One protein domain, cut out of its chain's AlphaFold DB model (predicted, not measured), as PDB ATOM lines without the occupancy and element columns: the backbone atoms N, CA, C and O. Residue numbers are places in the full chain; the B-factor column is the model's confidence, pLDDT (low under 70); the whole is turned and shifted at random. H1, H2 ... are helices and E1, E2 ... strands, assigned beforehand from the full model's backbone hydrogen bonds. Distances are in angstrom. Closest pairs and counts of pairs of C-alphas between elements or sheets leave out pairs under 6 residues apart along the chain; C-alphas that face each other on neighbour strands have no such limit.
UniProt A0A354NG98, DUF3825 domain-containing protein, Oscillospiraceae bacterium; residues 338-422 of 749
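AT A GLANCE: This is residues 338 to 422 of the 749 residues of the protein "DUF3825 domain-containing protein" of Oscillospiraceae bacterium (UniProt A0A354NG98). A small, strongly twisted sheet of four antiparallel strands, E1 to E4, has the longer helix H2 packed across E2, while H1 packs on the sheet mainly at its E4 edge. The two helices are about perpendicular, and the first residues of H2 meet H1. The printed part has 85 residues with two named helices followed by four named strands, in the order H1 H2 E1 E2 E3 E4; the sheet order is E1 - E2 - E3 - E4. The class is mixed, helices and strands, and the whole is compact, with a radius of gyration of the C-alphas of 12.6 A and spans of 35 by 27 by 19 A.

HOW THE PARTS SIT: H1, residues 341 to 353, touches H2, residues 360 to 376, with its residues 344 to 348 alone; the closest C-alphas, of Leu 344 and Ala 360, are 7.3 A apart, and the lines stand at 87 degrees, about perpendicular. In both helices every O i to N i+4 pair is within hydrogen-bond range. E1, residues 381 to 383, E2, residues 386 to 394, E3, residues 400 to 407, and E4, residues 415 to 421, form a meander, each strand the antiparallel neighbour of the one before. E1 and E2 are a hairpin, with N 381 and O 388 at 2.8 A. E2 and E3 are a hairpin, with N 391 and O 401 at 2.8 A. E3 and E4 are a hairpin, with N 416 and O 406 at 2.8 A. E1 is apart from E3 and E4. H2 is on the sheet at a height of 8.8 A, over E2 and across the strands, at 65 degrees to E2 on the local plane; the closest C-alphas, of Asp 370 and Cys 391, are 5.5 A apart. H1 is on the sheet at a height of 9.7 A and runs along the strands, at 0 degrees to E3 on the local plane. The closest C-alphas of H1 and E4, of Pro 343 and Val 420, are 6.1 A apart.

IN THESE COORDINATES: H1 begins at C-alpha 341, (-27.415, -42.166, 43.292), and is 18.2 A long from first to last C-alpha. H2 is 24.4 A long and ends at C-alpha 376, (-23.539, -45.985, 17.119). E1 has three residues. E2, 21.5 A long, bends by 58 degrees at residue 391. E3 is 22.8 A long, and E4, 17.4 A long, ends at C-alpha 421, (-37.653, -47.594, 33.300).

THE WHOLE: The two C-alphas farthest apart, of Asp 397 and Asp 411, are 37.1 A apart. The printed part has no cut and no long link. The mean pLDDT of the printed part is 77.7; residue 354, residues 383 to 385, 396 to 398 and 408 to 412, and residue 422 are under 70.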
ATOM      1  N   ASN A 338     -24.821 -36.084  34.496       82.12
ATOM      2  CA  ASN A 338     -24.817 -36.414  35.913       82.12
ATOM      3  C   ASN A 338     -25.629 -37.701  36.135       82.12
ATOM      4  O   ASN A 338     -26.756 -37.813  35.655       82.12
ATOM      5  N   LEU A 339     -25.076 -38.667  36.869       82.38
ATOM      6  CA  LEU A 339     -25.717 -39.949  37.178       82.38
ATOM      7  C   LEU A 339     -26.010 -40.014  38.688       82.38
ATOM      8  O   LEU A 339     -25.149 -40.458  39.458       82.38
ATOM      9  N   PRO A 340     -27.191 -39.547  39.148       77.12
ATOM     10  CA  PRO A 340     -27.467 -39.421  40.571       77.12
ATOM     11  C   PRO A 340     -27.612 -40.795  41.250       77.12
ATOM     12  O   PRO A 340     -28.035 -41.762  40.609       77.12
ATOM     13  N   PRO A 341     -27.365 -40.892  42.570       74.06
ATOM     14  CA  PRO A 341     -27.415 -42.166  43.292       74.06
ATOM     15  C   PRO A 341     -28.788 -42.843  43.250       74.06
ATOM     16  O   PRO A 341     -28.874 -44.060  43.167       74.06
ATOM     17  N   LYS A 342     -29.880 -42.070  43.281       70.69
ATOM     18  CA  LYS A 342     -31.247 -42.613  43.346       70.69
ATOM     19  C   LYS A 342     -31.629 -43.428  42.089       70.69
ATOM     20  O   LYS A 342     -32.026 -44.576  42.259       70.69
ATOM     21  N   PRO A 343     -31.478 -42.915  40.852       77.88
ATOM     22  CA  PRO A 343     -31.598 -43.710  39.625       77.88
ATOM     23  C   PRO A 343     -30.673 -44.934  39.577       77.88
ATOM     24  O   PRO A 343     -31.117 -46.020  39.216       77.88
ATOM     25  N   LEU A 344     -29.406 -44.782  39.979       82.50
ATOM     26  CA  LEU A 344     -28.446 -45.890  39.978       82.50
ATOM     27  C   LEU A 344     -28.845 -46.995  40.967       82.50
ATOM     28  O   LEU A 344     -28.781 -48.167  40.616       82.50
ATOM     29  N   ASN A 345     -29.351 -46.638  42.150       78.19
ATOM     30  CA  ASN A 345     -29.842 -47.594  43.143       78.19
ATOM     31  C   ASN A 345     -31.054 -48.389  42.639       78.19
ATOM     32  O   ASN A 345     -31.160 -49.572  42.940       78.19
ATOM     33  N   ILE A 346     -31.943 -47.775  41.848       77.50
ATOM     34  CA  ILE A 346     -33.079 -48.479  41.223       77.50
ATOM     35  C   ILE A 346     -32.569 -49.551  40.248       77.50
ATOM     36  O   ILE A 346     -33.064 -50.676  40.251       77.50
ATOM     37  N   LEU A 347     -31.551 -49.222  39.446       81.56
ATOM     38  CA  LEU A 347     -30.873 -50.176  38.563       81.56
ATOM     39  C   LEU A 347     -30.156 -51.277  39.347       81.56
ATOM     40  O   LEU A 347     -30.309 -52.447  39.017       81.56
ATOM     41  N   MET A 348     -29.410 -50.928  40.398       80.56
ATOM     42  CA  MET A 348     -28.706 -51.902  41.236       80.56
ATOM     43  C   MET A 348     -29.678 -52.887  41.885       80.56
ATOM     44  O   MET A 348     -29.479 -54.091  41.776       80.56
ATOM     45  N   GLN A 349     -30.770 -52.390  42.475       79.00
ATOM     46  CA  GLN A 349     -31.823 -53.237  43.032       79.00
ATOM     47  C   GLN A 349     -32.431 -54.137  41.954       79.00
ATOM     48  O   GLN A 349     -32.578 -55.334  42.173       79.00
ATOM     49  N   PHE A 350     -32.745 -53.601  40.774       81.69
ATOM     50  CA  PHE A 350     -33.269 -54.400  39.665       81.69
ATOM     51  C   PHE A 350     -32.311 -55.535  39.258       81.69
ATOM     52  O   PHE A 350     -32.737 -56.680  39.089       81.69
ATOM     53  N   LEU A 351     -31.011 -55.251  39.171       81.00
ATOM     54  CA  LEU A 351     -29.996 -56.243  38.825       81.00
ATOM     55  C   LEU A 351     -29.826 -57.303  39.919       81.00
ATOM     56  O   LEU A 351     -29.759 -58.492  39.596       81.00
ATOM     57  N   GLU A 352     -29.862 -56.908  41.193       80.06
ATOM     58  CA  GLU A 352     -29.814 -57.831  42.332       80.06
ATOM     59  C   GLU A 352     -30.967 -58.841  42.303       80.06
ATOM     60  O   GLU A 352     -30.736 -60.036  42.494       80.06
ATOM     61  N   HIS A 353     -32.186 -58.394  41.980       72.69
ATOM     62  CA  HIS A 353     -33.347 -59.279  41.826       72.69
ATOM     63  C   HIS A 353     -33.223 -60.222  40.620       72.69
ATOM     64  O   HIS A 353     -33.755 -61.329  40.649       72.69
ATOM     65  N   SER A 354     -32.483 -59.827  39.579       68.69
ATOM     66  CA  SER A 354     -32.158 -60.688  38.431       68.69
ATOM     67  C   SER A 354     -30.936 -61.595  38.662       68.69
ATOM     68  O   SER A 354     -30.469 -62.257  37.736       68.69
ATOM     69  N   GLY A 355     -30.394 -61.627  39.888       72.31
ATOM     70  CA  GLY A 355     -29.261 -62.473  40.274       72.31
ATOM     71  C   GLY A 355     -27.886 -61.914  39.897       72.31
ATOM     72  O   GLY A 355     -26.884 -62.617  40.019       72.31
ATOM     73  N   THR A 356     -27.813 -60.657  39.457       74.75
ATOM     74  CA  THR A 356     -26.574 -60.011  39.015       74.75
ATOM     75  C   THR A 356     -26.195 -58.901  39.990       74.75
ATOM     76  O   THR A 356     -26.875 -57.886  40.076       74.75
ATOM     77  N   ARG A 357     -25.088 -59.053  40.724       72.94
ATOM     78  CA  ARG A 357     -24.536 -57.957  41.538       72.94
ATOM     79  C   ARG A 357     -23.576 -57.110  40.704       72.94
ATOM     80  O   ARG A 357     -22.751 -57.652  39.965       72.94
ATOM     81  N   ARG A 358     -23.703 -55.790  40.829       77.19
ATOM     82  CA  ARG A 358     -22.831 -54.790  40.204       77.19
ATOM     83  C   ARG A 358     -22.469 -53.720  41.215       77.19
ATOM     84  O   ARG A 358     -23.298 -53.340  42.039       77.19
ATOM     85  N   THR A 359     -21.243 -53.227  41.138       80.50
ATOM     86  CA  THR A 359     -20.826 -52.040  41.887       80.50
ATOM     87  C   THR A 359     -21.298 -50.764  41.186       80.50
ATOM     88  O   THR A 359     -21.559 -50.749  39.982       80.50
ATOM     89  N   ALA A 360     -21.378 -49.654  41.924       72.62
ATOM     90  CA  ALA A 360     -21.761 -48.361  41.352       72.62
ATOM     91  C   ALA A 360     -20.774 -47.854  40.281       72.62
ATOM     92  O   ALA A 360     -21.151 -47.038  39.446       72.62
ATOM     93  N   GLN A 361     -19.517 -48.307  40.304       77.69
ATOM     94  CA  GLN A 361     -18.512 -47.956  39.300       77.69
ATOM     95  C   GLN A 361     -18.684 -48.779  38.016       77.69
ATOM     96  O   GLN A 361     -18.716 -48.203  36.934       77.69
ATOM     97  N   GLU A 362     -18.888 -50.096  38.138       81.56
ATOM     98  CA  GLU A 362     -19.191 -50.977  36.998       81.56
ATOM     99  C   GLU A 362     -20.460 -50.531  36.270       81.56
ATOM    100  O   GLU A 362     -20.478 -50.455  35.046       81.56
ATOM    101  N   LEU A 363     -21.499 -50.158  37.023       83.62
ATOM    102  CA  LEU A 363     -22.764 -49.723  36.444       83.62
ATOM    103  C   LEU A 363     -22.598 -48.441  35.616       83.62
ATOM    104  O   LEU A 363     -23.157 -48.338  34.532       83.62
ATOM    105  N   ARG A 364     -21.819 -47.462  36.090       82.56
ATOM    106  CA  ARG A 364     -21.580 -46.213  35.342       82.56
ATOM    107  C   ARG A 364     -20.820 -46.460  34.035       82.56
ATOM    108  O   ARG A 364     -21.200 -45.901  33.003       82.56
ATOM    109  N   GLN A 365     -19.849 -47.371  34.060       84.12
ATOM    110  CA  GLN A 365     -19.135 -47.802  32.864       84.12
ATOM    111  C   GLN A 365     -20.067 -48.525  31.877       84.12
ATOM    112  O   GLN A 365     -20.127 -48.147  30.708       84.12
ATOM    113  N   GLU A 366     -20.851 -49.504  32.342       85.94
ATOM    114  CA  GLU A 366     -21.808 -50.250  31.507       85.94
ATOM    115  C   GLU A 366     -22.872 -49.317  30.892       85.94
ATOM    116  O   GLU A 366     -23.246 -49.483  29.732       85.94
ATOM    117  N   LEU A 367     -23.320 -48.293  31.627       88.06
ATOM    118  CA  LEU A 367     -24.244 -47.273  31.122       88.06
ATOM    119  C   LEU A 367     -23.627 -46.377  30.045       88.06
ATOM    120  O   LEU A 367     -24.316 -46.009  29.091       88.06
ATOM    121  N   SER A 368     -22.349 -46.027  30.189       87.06
ATOM    122  CA  SER A 368     -21.616 -45.260  29.179       87.06
ATOM    123  C   SER A 368     -21.435 -46.070  27.894       87.06
ATOM    124  O   SER A 368     -21.719 -45.567  26.810       87.06
ATOM    125  N   GLU A 369     -21.076 -47.351  28.018       86.75
ATOM    126  CA  GLU A 369     -20.993 -48.288  26.893       86.75
ATOM    127  C   GLU A 369     -22.350 -48.477  26.199       86.75
ATOM    128  O   GLU A 369     -22.424 -48.474  24.972       86.75
ATOM    129  N   ASP A 370     -23.436 -48.613  26.967       87.81
ATOM    130  CA  ASP A 370     -24.788 -48.779  26.424       87.81
ATOM    131  C   ASP A 370     -25.274 -47.519  25.698       87.81
ATOM    132  O   ASP A 370     -25.933 -47.614  24.660       87.81
ATOM    133  N   PHE A 371     -24.920 -46.335  26.206       87.31
ATOM    134  CA  PHE A 371     -25.188 -45.072  25.529       87.31
ATOM    135  C   PHE A 371     -24.405 -44.959  24.217       87.31
ATOM    136  O   PHE A 371     -24.977 -44.588  23.190       87.31
ATOM    137  N   ASP A 372     -23.122 -45.324  24.224       85.12
ATOM    138  CA  ASP A 372     -22.272 -45.312  23.033       85.12
ATOM    139  C   ASP A 372     -22.734 -46.322  21.979       85.12
ATOM    140  O   ASP A 372     -22.808 -45.983  20.796       85.12
ATOM    141  N   ALA A 373     -23.131 -47.523  22.400       85.62
ATOM    142  CA  ALA A 373     -23.721 -48.529  21.526       85.62
ATOM    143  C   ALA A 373     -25.056 -48.046  20.941       85.62
ATOM    144  O   ALA A 373     -25.277 -48.142  19.734       85.62
ATOM    145  N   ALA A 374     -25.933 -47.455  21.760       85.88
ATOM    146  CA  ALA A 374     -27.192 -46.889  21.281       85.88
ATOM    147  C   ALA A 374     -26.973 -45.700  20.331       85.88
ATOM    148  O   ALA A 374     -27.746 -45.527  19.386       85.88
ATOM    149  N   ARG A 375     -25.912 -44.909  20.530       83.25
ATOM    150  CA  ARG A 375     -25.497 -43.824  19.630       83.25
ATOM    151  C   ARG A 375     -24.982 -44.363  18.295       83.25
ATOM    152  O   ARG A 375     -25.415 -43.882  17.253       83.25
ATOM    153  N   ALA A 376     -24.108 -45.368  18.319       84.19
ATOM    154  CA  ALA A 376     -23.539 -45.985  17.119       84.19
ATOM    155  C   ALA A 376     -24.596 -46.723  16.279       84.19
ATOM    156  O   ALA A 376     -24.573 -46.663  15.053       84.19
ATOM    157  N   GLU A 377     -25.554 -47.377  16.938       83.62
ATOM    158  CA  GLU A 377     -26.635 -48.138  16.300       83.62
ATOM    159  C   GLU A 377     -27.889 -47.296  16.012       83.62
ATOM    160  O   GLU A 377     -28.908 -47.825  15.570       83.62
ATOM    161  N   ASN A 378     -27.834 -45.983  16.265       78.94
ATOM    162  CA  ASN A 378     -28.928 -45.035  16.045       78.94
ATOM    163  C   ASN A 378     -30.239 -45.406  16.781       78.94
ATOM    164  O   ASN A 378     -31.347 -45.199  16.285       78.94
ATOM    165  N   ARG A 379     -30.108 -45.968  17.991       80.50
ATOM    166  CA  ARG A 379     -31.204 -46.354  18.899       80.50
ATOM    167  C   ARG A 379     -31.550 -45.278  19.938       80.50
ATOM    168  O   ARG A 379     -32.391 -45.523  20.803       80.50
ATOM    169  N   LEU A 380     -30.928 -44.101  19.860       83.12
ATOM    170  CA  LEU A 380     -31.275 -42.944  20.688       83.12
ATOM    171  C   LEU A 380     -32.600 -42.332  20.216       83.12
ATOM    172  O   LEU A 380     -32.762 -42.006  19.042       83.12
ATOM    173  N   ARG A 381     -33.546 -42.143  21.136       79.81
ATOM    174  CA  ARG A 381     -34.828 -41.477  20.871       79.81
ATOM    175  C   ARG A 381     -34.848 -40.108  21.526       79.81
ATOM    176  O   ARG A 381     -34.414 -39.953  22.663       79.81
ATOM    177  N   PHE A 382     -35.403 -39.132  20.820       73.75
ATOM    178  CA  PHE A 382     -35.532 -37.765  21.308       73.75
ATOM    179  C   PHE A 382     -37.006 -37.411  21.443       73.75
ATOM    180  O   PHE A 382     -37.771 -37.553  20.491       73.75
ATOM    181  N   TYR A 383     -37.404 -36.952  22.626       55.94
ATOM    182  CA  TYR A 383     -38.772 -36.521  22.893       55.94
ATOM    183  C   TYR A 383     -38.768 -35.384  23.914       55.94
ATOM    184  O   TYR A 383     -38.228 -35.554  25.004       55.94
ATOM    185  N   ASP A 384     -39.366 -34.237  23.573       56.59
ATOM    186  CA  ASP A 384     -39.547 -33.098  24.494       56.59
ATOM    187  C   ASP A 384     -38.238 -32.655  25.189       56.59
ATOM    188  O   ASP A 384     -38.161 -32.502  26.409       56.59
ATOM    189  N   GLY A 385     -37.148 -32.563  24.414       66.75
ATOM    190  CA  GLY A 385     -35.817 -32.206  24.922       66.75
ATOM    191  C   GLY A 385     -35.128 -33.290  25.762       66.75
ATOM    192  O   GLY A 385     -34.128 -33.000  26.406       66.75
ATOM    193  N   LYS A 386     -35.634 -34.529  25.775       78.94
ATOM    194  CA  LYS A 386     -35.099 -35.666  26.546       78.94
ATOM    195  C   LYS A 386     -34.440 -36.670  25.613       78.94
ATOM    196  O   LYS A 386     -34.927 -36.877  24.502       78.94
ATOM    197  N   ILE A 387     -33.376 -37.315  26.085       82.56
ATOM    198  CA  ILE A 387     -32.705 -38.403  25.363       82.56
ATOM    199  C   ILE A 387     -33.084 -39.710  26.031       82.56
ATOM    200  O   ILE A 387     -32.876 -39.872  27.231       82.56
ATOM    201  N   LEU A 388     -33.631 -40.635  25.255       86.19
ATOM    202  CA  LEU A 388     -33.960 -41.969  25.710       86.19
ATOM    203  C   LEU A 388     -33.065 -42.976  25.013       86.19
ATOM    204  O   LEU A 388     -32.871 -42.898  23.798       86.19
ATOM    205  N   PHE A 389     -32.529 -43.924  25.773       87.50
ATOM    206  CA  PHE A 389     -31.726 -44.993  25.201       87.50
ATOM    207  C   PHE A 389     -31.950 -46.327  25.918       87.50
ATOM    208  O   PHE A 389     -32.116 -46.355  27.140       87.50
ATOM    209  N   PRO A 390     -31.996 -47.433  25.160       87.31
ATOM    210  CA  PRO A 390     -32.112 -48.779  25.710       87.31
ATOM    211  C   PRO A 390     -30.770 -49.306  26.240       87.31
ATOM    212  O   PRO A 390     -29.741 -49.179  25.578       87.31
ATOM    213  N   CYS A 391     -30.814 -49.989  27.378       87.12
ATOM    214  CA  CYS A 391     -29.682 -50.696  27.974       87.12
ATOM    215  C   CYS A 391     -29.623 -52.174  27.571       87.12
ATOM    216  O   CYS A 391     -30.570 -52.730  27.005       87.12
ATOM    217  N   ARG A 392     -28.513 -52.832  27.924       84.56
ATOM    218  CA  ARG A 392     -28.277 -54.271  27.713       84.56
ATOM    219  C   ARG A 392     -29.192 -55.183  28.535       84.56
ATOM    220  O   ARG A 392     -29.410 -56.334  28.160       84.56
ATOM    221  N   TRP A 393     -29.726 -54.690  29.653       85.38
ATOM    222  CA  TRP A 393     -30.596 -55.478  30.527       85.38
ATOM    223  C   TRP A 393     -32.033 -55.492  30.032       85.38
ATOM    224  O   TRP A 393     -32.546 -54.498  29.518       85.38
ATOM    225  N   LYS A 394     -32.694 -56.630  30.231       83.94
ATOM    226  CA  LYS A 394     -34.083 -56.845  29.834       83.94
ATOM    227  C   LYS A 394     -34.990 -56.849  31.053       83.94
ATOM    228  O   LYS A 394     -34.636 -57.410  32.085       83.94
ATOM    229  N   ARG A 395     -36.160 -56.244  30.899       77.69
ATOM    230  CA  ARG A 395     -37.287 -56.286  31.832       77.69
ATOM    231  C   ARG A 395     -37.931 -57.675  31.814       77.69
ATOM    232  O   ARG A 395     -37.622 -58.504  30.956       77.69
ATOM    233  N   SER A 396     -38.871 -57.915  32.727       69.00
ATOM    234  CA  SER A 396     -39.604 -59.187  32.815       69.00
ATOM    235  C   SER A 396     -40.438 -59.521  31.567       69.00
ATOM    236  O   SER A 396     -40.663 -60.696  31.302       69.00
ATOM    237  N   ASP A 397     -40.834 -58.523  30.769       64.06
ATOM    238  CA  ASP A 397     -41.530 -58.688  29.478       64.06
ATOM    239  C   ASP A 397     -40.584 -58.902  28.276       64.06
ATOM    240  O   ASP A 397     -41.026 -59.013  27.133       64.06
ATOM    241  N   GLY A 398     -39.270 -58.964  28.513       68.62
ATOM    242  CA  GLY A 398     -38.255 -59.151  27.478       68.62
ATOM    243  C   GLY A 398     -37.844 -57.877  26.730       68.62
ATOM    244  O   GLY A 398     -36.898 -57.942  25.936       68.62
ATOM    245  N   ALA A 399     -38.478 -56.726  26.989       78.25
ATOM    246  CA  ALA A 399     -38.058 -55.434  26.445       78.25
ATOM    247  C   ALA A 399     -36.806 -54.900  27.173       78.25
ATOM    248  O   ALA A 399     -36.599 -55.209  28.347       78.25
ATOM    249  N   PRO A 400     -35.947 -54.093  26.523       81.94
ATOM    250  CA  PRO A 400     -34.790 -53.503  27.191       81.94
ATOM    251  C   PRO A 400     -35.217 -52.471  28.247       81.94
ATOM    252  O   PRO A 400     -36.190 -51.732  28.071       81.94
ATOM    253  N   VAL A 401     -34.477 -52.394  29.352       84.38
ATOM    254  CA  VAL A 401     -34.567 -51.278  30.308       84.38
ATOM    255  C   VAL A 401     -34.240 -49.989  29.552       84.38
ATOM    256  O   VAL A 401     -33.257 -49.943  28.817       84.38
ATOM    257  N   GLU A 402     -35.080 -48.960  29.678       85.25
ATOM    258  CA  GLU A 402     -34.899 -47.693  28.950       85.25
ATOM    259  C   GLU A 402     -34.549 -46.580  29.943       85.25
ATOM    260  O   GLU A 402     -35.173 -46.447  30.998       85.25
ATOM    261  N   LEU A 403     -33.532 -45.787  29.624       86.38
ATOM    262  CA  LEU A 403     -33.091 -44.663  30.444       86.38
ATOM    263  C   LEU A 403     -33.530 -43.356  29.826       86.38
ATOM    264  O   LEU A 403     -33.491 -43.214  28.611       86.38
ATOM    265  N   THR A 404     -33.906 -42.389  30.662       84.94
ATOM    266  CA  THR A 404     -34.259 -41.037  30.220       84.94
ATOM    267  C   THR A 404     -33.308 -40.007  30.811       84.94
ATOM    268  O   THR A 404     -33.293 -39.765  32.024       84.94
ATOM    269  N   LEU A 405     -32.568 -39.335  29.937       85.06
ATOM    270  CA  LEU A 405     -31.741 -38.182  30.254       85.06
ATOM    271  C   LEU A 405     -32.539 -36.901  30.032       85.06
ATOM    272  O   LEU A 405     -33.227 -36.753  29.019       85.06
ATOM    273  N   LYS A 406     -32.424 -35.963  30.970       82.81
ATOM    274  CA  LYS A 406     -32.991 -34.618  30.848       82.81
ATOM    275  C   LYS A 406     -31.887 -33.566  30.885       82.81
ATOM    276  O   LYS A 406     -30.869 -33.814  31.534       82.81
ATOM    277  N   PRO A 407     -32.102 -32.397  30.265       74.06
ATOM    278  CA  PRO A 407     -31.253 -31.239  30.482       74.06
ATOM    279  C   PRO A 407     -31.224 -30.921  31.978       74.06
ATOM    280  O   PRO A 407     -32.264 -30.887  32.642       74.06
ATOM    281  N   SER A 408     -30.026 -30.773  32.523       64.69
ATOM    282  CA  SER A 408     -29.817 -30.468  33.932       64.69
ATOM    283  C   SER A 408     -29.956 -28.971  34.172       64.69
ATOM    284  O   SER A 408     -29.407 -28.164  33.431       64.69
ATOM    285  N   THR A 409     -30.652 -28.607  35.248       50.50
ATOM    286  CA  THR A 409     -30.607 -27.260  35.840       50.50
ATOM    287  C   THR A 409     -29.635 -27.179  37.023       50.50
ATOM    288  O   THR A 409     -29.526 -26.125  37.643       50.50
ATOM    289  N   TYR A 410     -28.974 -28.292  37.369       44.00
ATOM    290  CA  TYR A 410     -27.959 -28.386  38.421       44.00
ATOM    291  C   TYR A 410     -26.564 -28.090  37.866       44.00
ATOM    292  O   TYR A 410     -26.260 -28.462  36.731       44.00
ATOM    293  N   ASP A 411     -25.719 -27.472  38.691       43.91
ATOM    294  CA  ASP A 411     -24.375 -27.049  38.305       43.91
ATOM    295  C   ASP A 411     -23.435 -28.244  38.037       43.91
ATOM    296  O   ASP A 411     -23.478 -29.258  38.741       43.91
ATOM    297  N   GLY A 412     -22.594 -28.129  37.001       57.09
ATOM    298  CA  GLY A 412     -21.497 -29.062  36.698       57.09
ATOM    299  C   GLY A 412     -21.641 -29.985  35.476       57.09
ATOM    300  O   GLY A 412     -20.614 -30.346  34.905       57.09
ATOM    301  N   ARG A 413     -22.848 -30.368  35.018       70.81
ATOM    302  CA  ARG A 413     -23.037 -31.176  33.782       70.81
ATOM    303  C   ARG A 413     -24.351 -30.845  33.059       70.81
ATOM    304  O   ARG A 413     -25.371 -30.728  33.733       70.81
ATOM    305  N   PRO A 414     -24.366 -30.735  31.713       71.88
ATOM    306  CA  PRO A 414     -25.528 -30.264  30.945       71.88
ATOM    307  C   PRO A 414     -26.730 -31.219  30.940       71.88
ATOM    308  O   PRO A 414     -27.849 -30.790  30.667       71.88
ATOM    309  N   TRP A 415     -26.531 -32.499  31.251       78.44
ATOM    310  CA  TRP A 415     -27.593 -33.505  31.306       78.44
ATOM    311  C   TRP A 415     -27.573 -34.239  32.645       78.44
ATOM    312  O   TRP A 415     -26.551 -34.272  33.324       78.44
ATOM    313  N   PHE A 416     -28.689 -34.846  33.039       82.31
ATOM    314  CA  PHE A 416     -28.718 -35.798  34.146       82.31
ATOM    315  C   PHE A 416     -29.642 -36.981  33.860       82.31
ATOM    316  O   PHE A 416     -30.658 -36.852  33.165       82.31
ATOM    317  N   LEU A 417     -29.309 -38.139  34.431       82.56
ATOM    318  CA  LEU A 417     -30.171 -39.313  34.411       82.56
ATOM    319  C   LEU A 417     -31.387 -39.053  35.300       82.56
ATOM    320  O   LEU A 417     -31.297 -39.030  36.527       82.56
ATOM    321  N   SER A 418     -32.528 -38.838  34.654       79.12
ATOM    322  CA  SER A 418     -33.765 -38.438  35.321       79.12
ATOM    323  C   SER A 418     -34.640 -39.623  35.708       79.12
ATOM    324  O   SER A 418     -35.338 -39.570  36.719       79.12
ATOM    325  N   PHE A 419     -34.619 -40.685  34.901       74.44
ATOM    326  CA  PHE A 419     -35.504 -41.821  35.080       74.44
ATOM    327  C   PHE A 419     -34.905 -43.102  34.506       74.44
ATOM    328  O   PHE A 419     -34.243 -43.081  33.466       74.44
ATOM    329  N   VAL A 420     -35.181 -44.203  35.199       80.56
ATOM    330  CA  VAL A 420     -34.827 -45.565  34.817       80.56
ATOM    331  C   VAL A 420     -36.120 -46.350  34.732       80.56
ATOM    332  O   VAL A 420     -36.806 -46.529  35.737       80.56
ATOM    333  N   ASP A 421     -36.454 -46.809  33.535       75.50
ATOM    334  CA  ASP A 421     -37.653 -47.594  33.300       75.50
ATOM    335  C   ASP A 421     -37.345 -49.091  33.443       75.50
ATOM    336  O   ASP A 421     -37.065 -49.789  32.465       75.50
ATOM    337  N   THR A 422     -37.340 -49.569  34.691       68.44
ATOM    338  CA  THR A 422     -37.172 -50.990  35.050       68.44
ATOM    339  C   THR A 422     -38.494 -51.755  35.110       68.44
ATOM    340  O   THR A 422     -38.495 -52.976  35.255       68.44
TER     341      THR A 422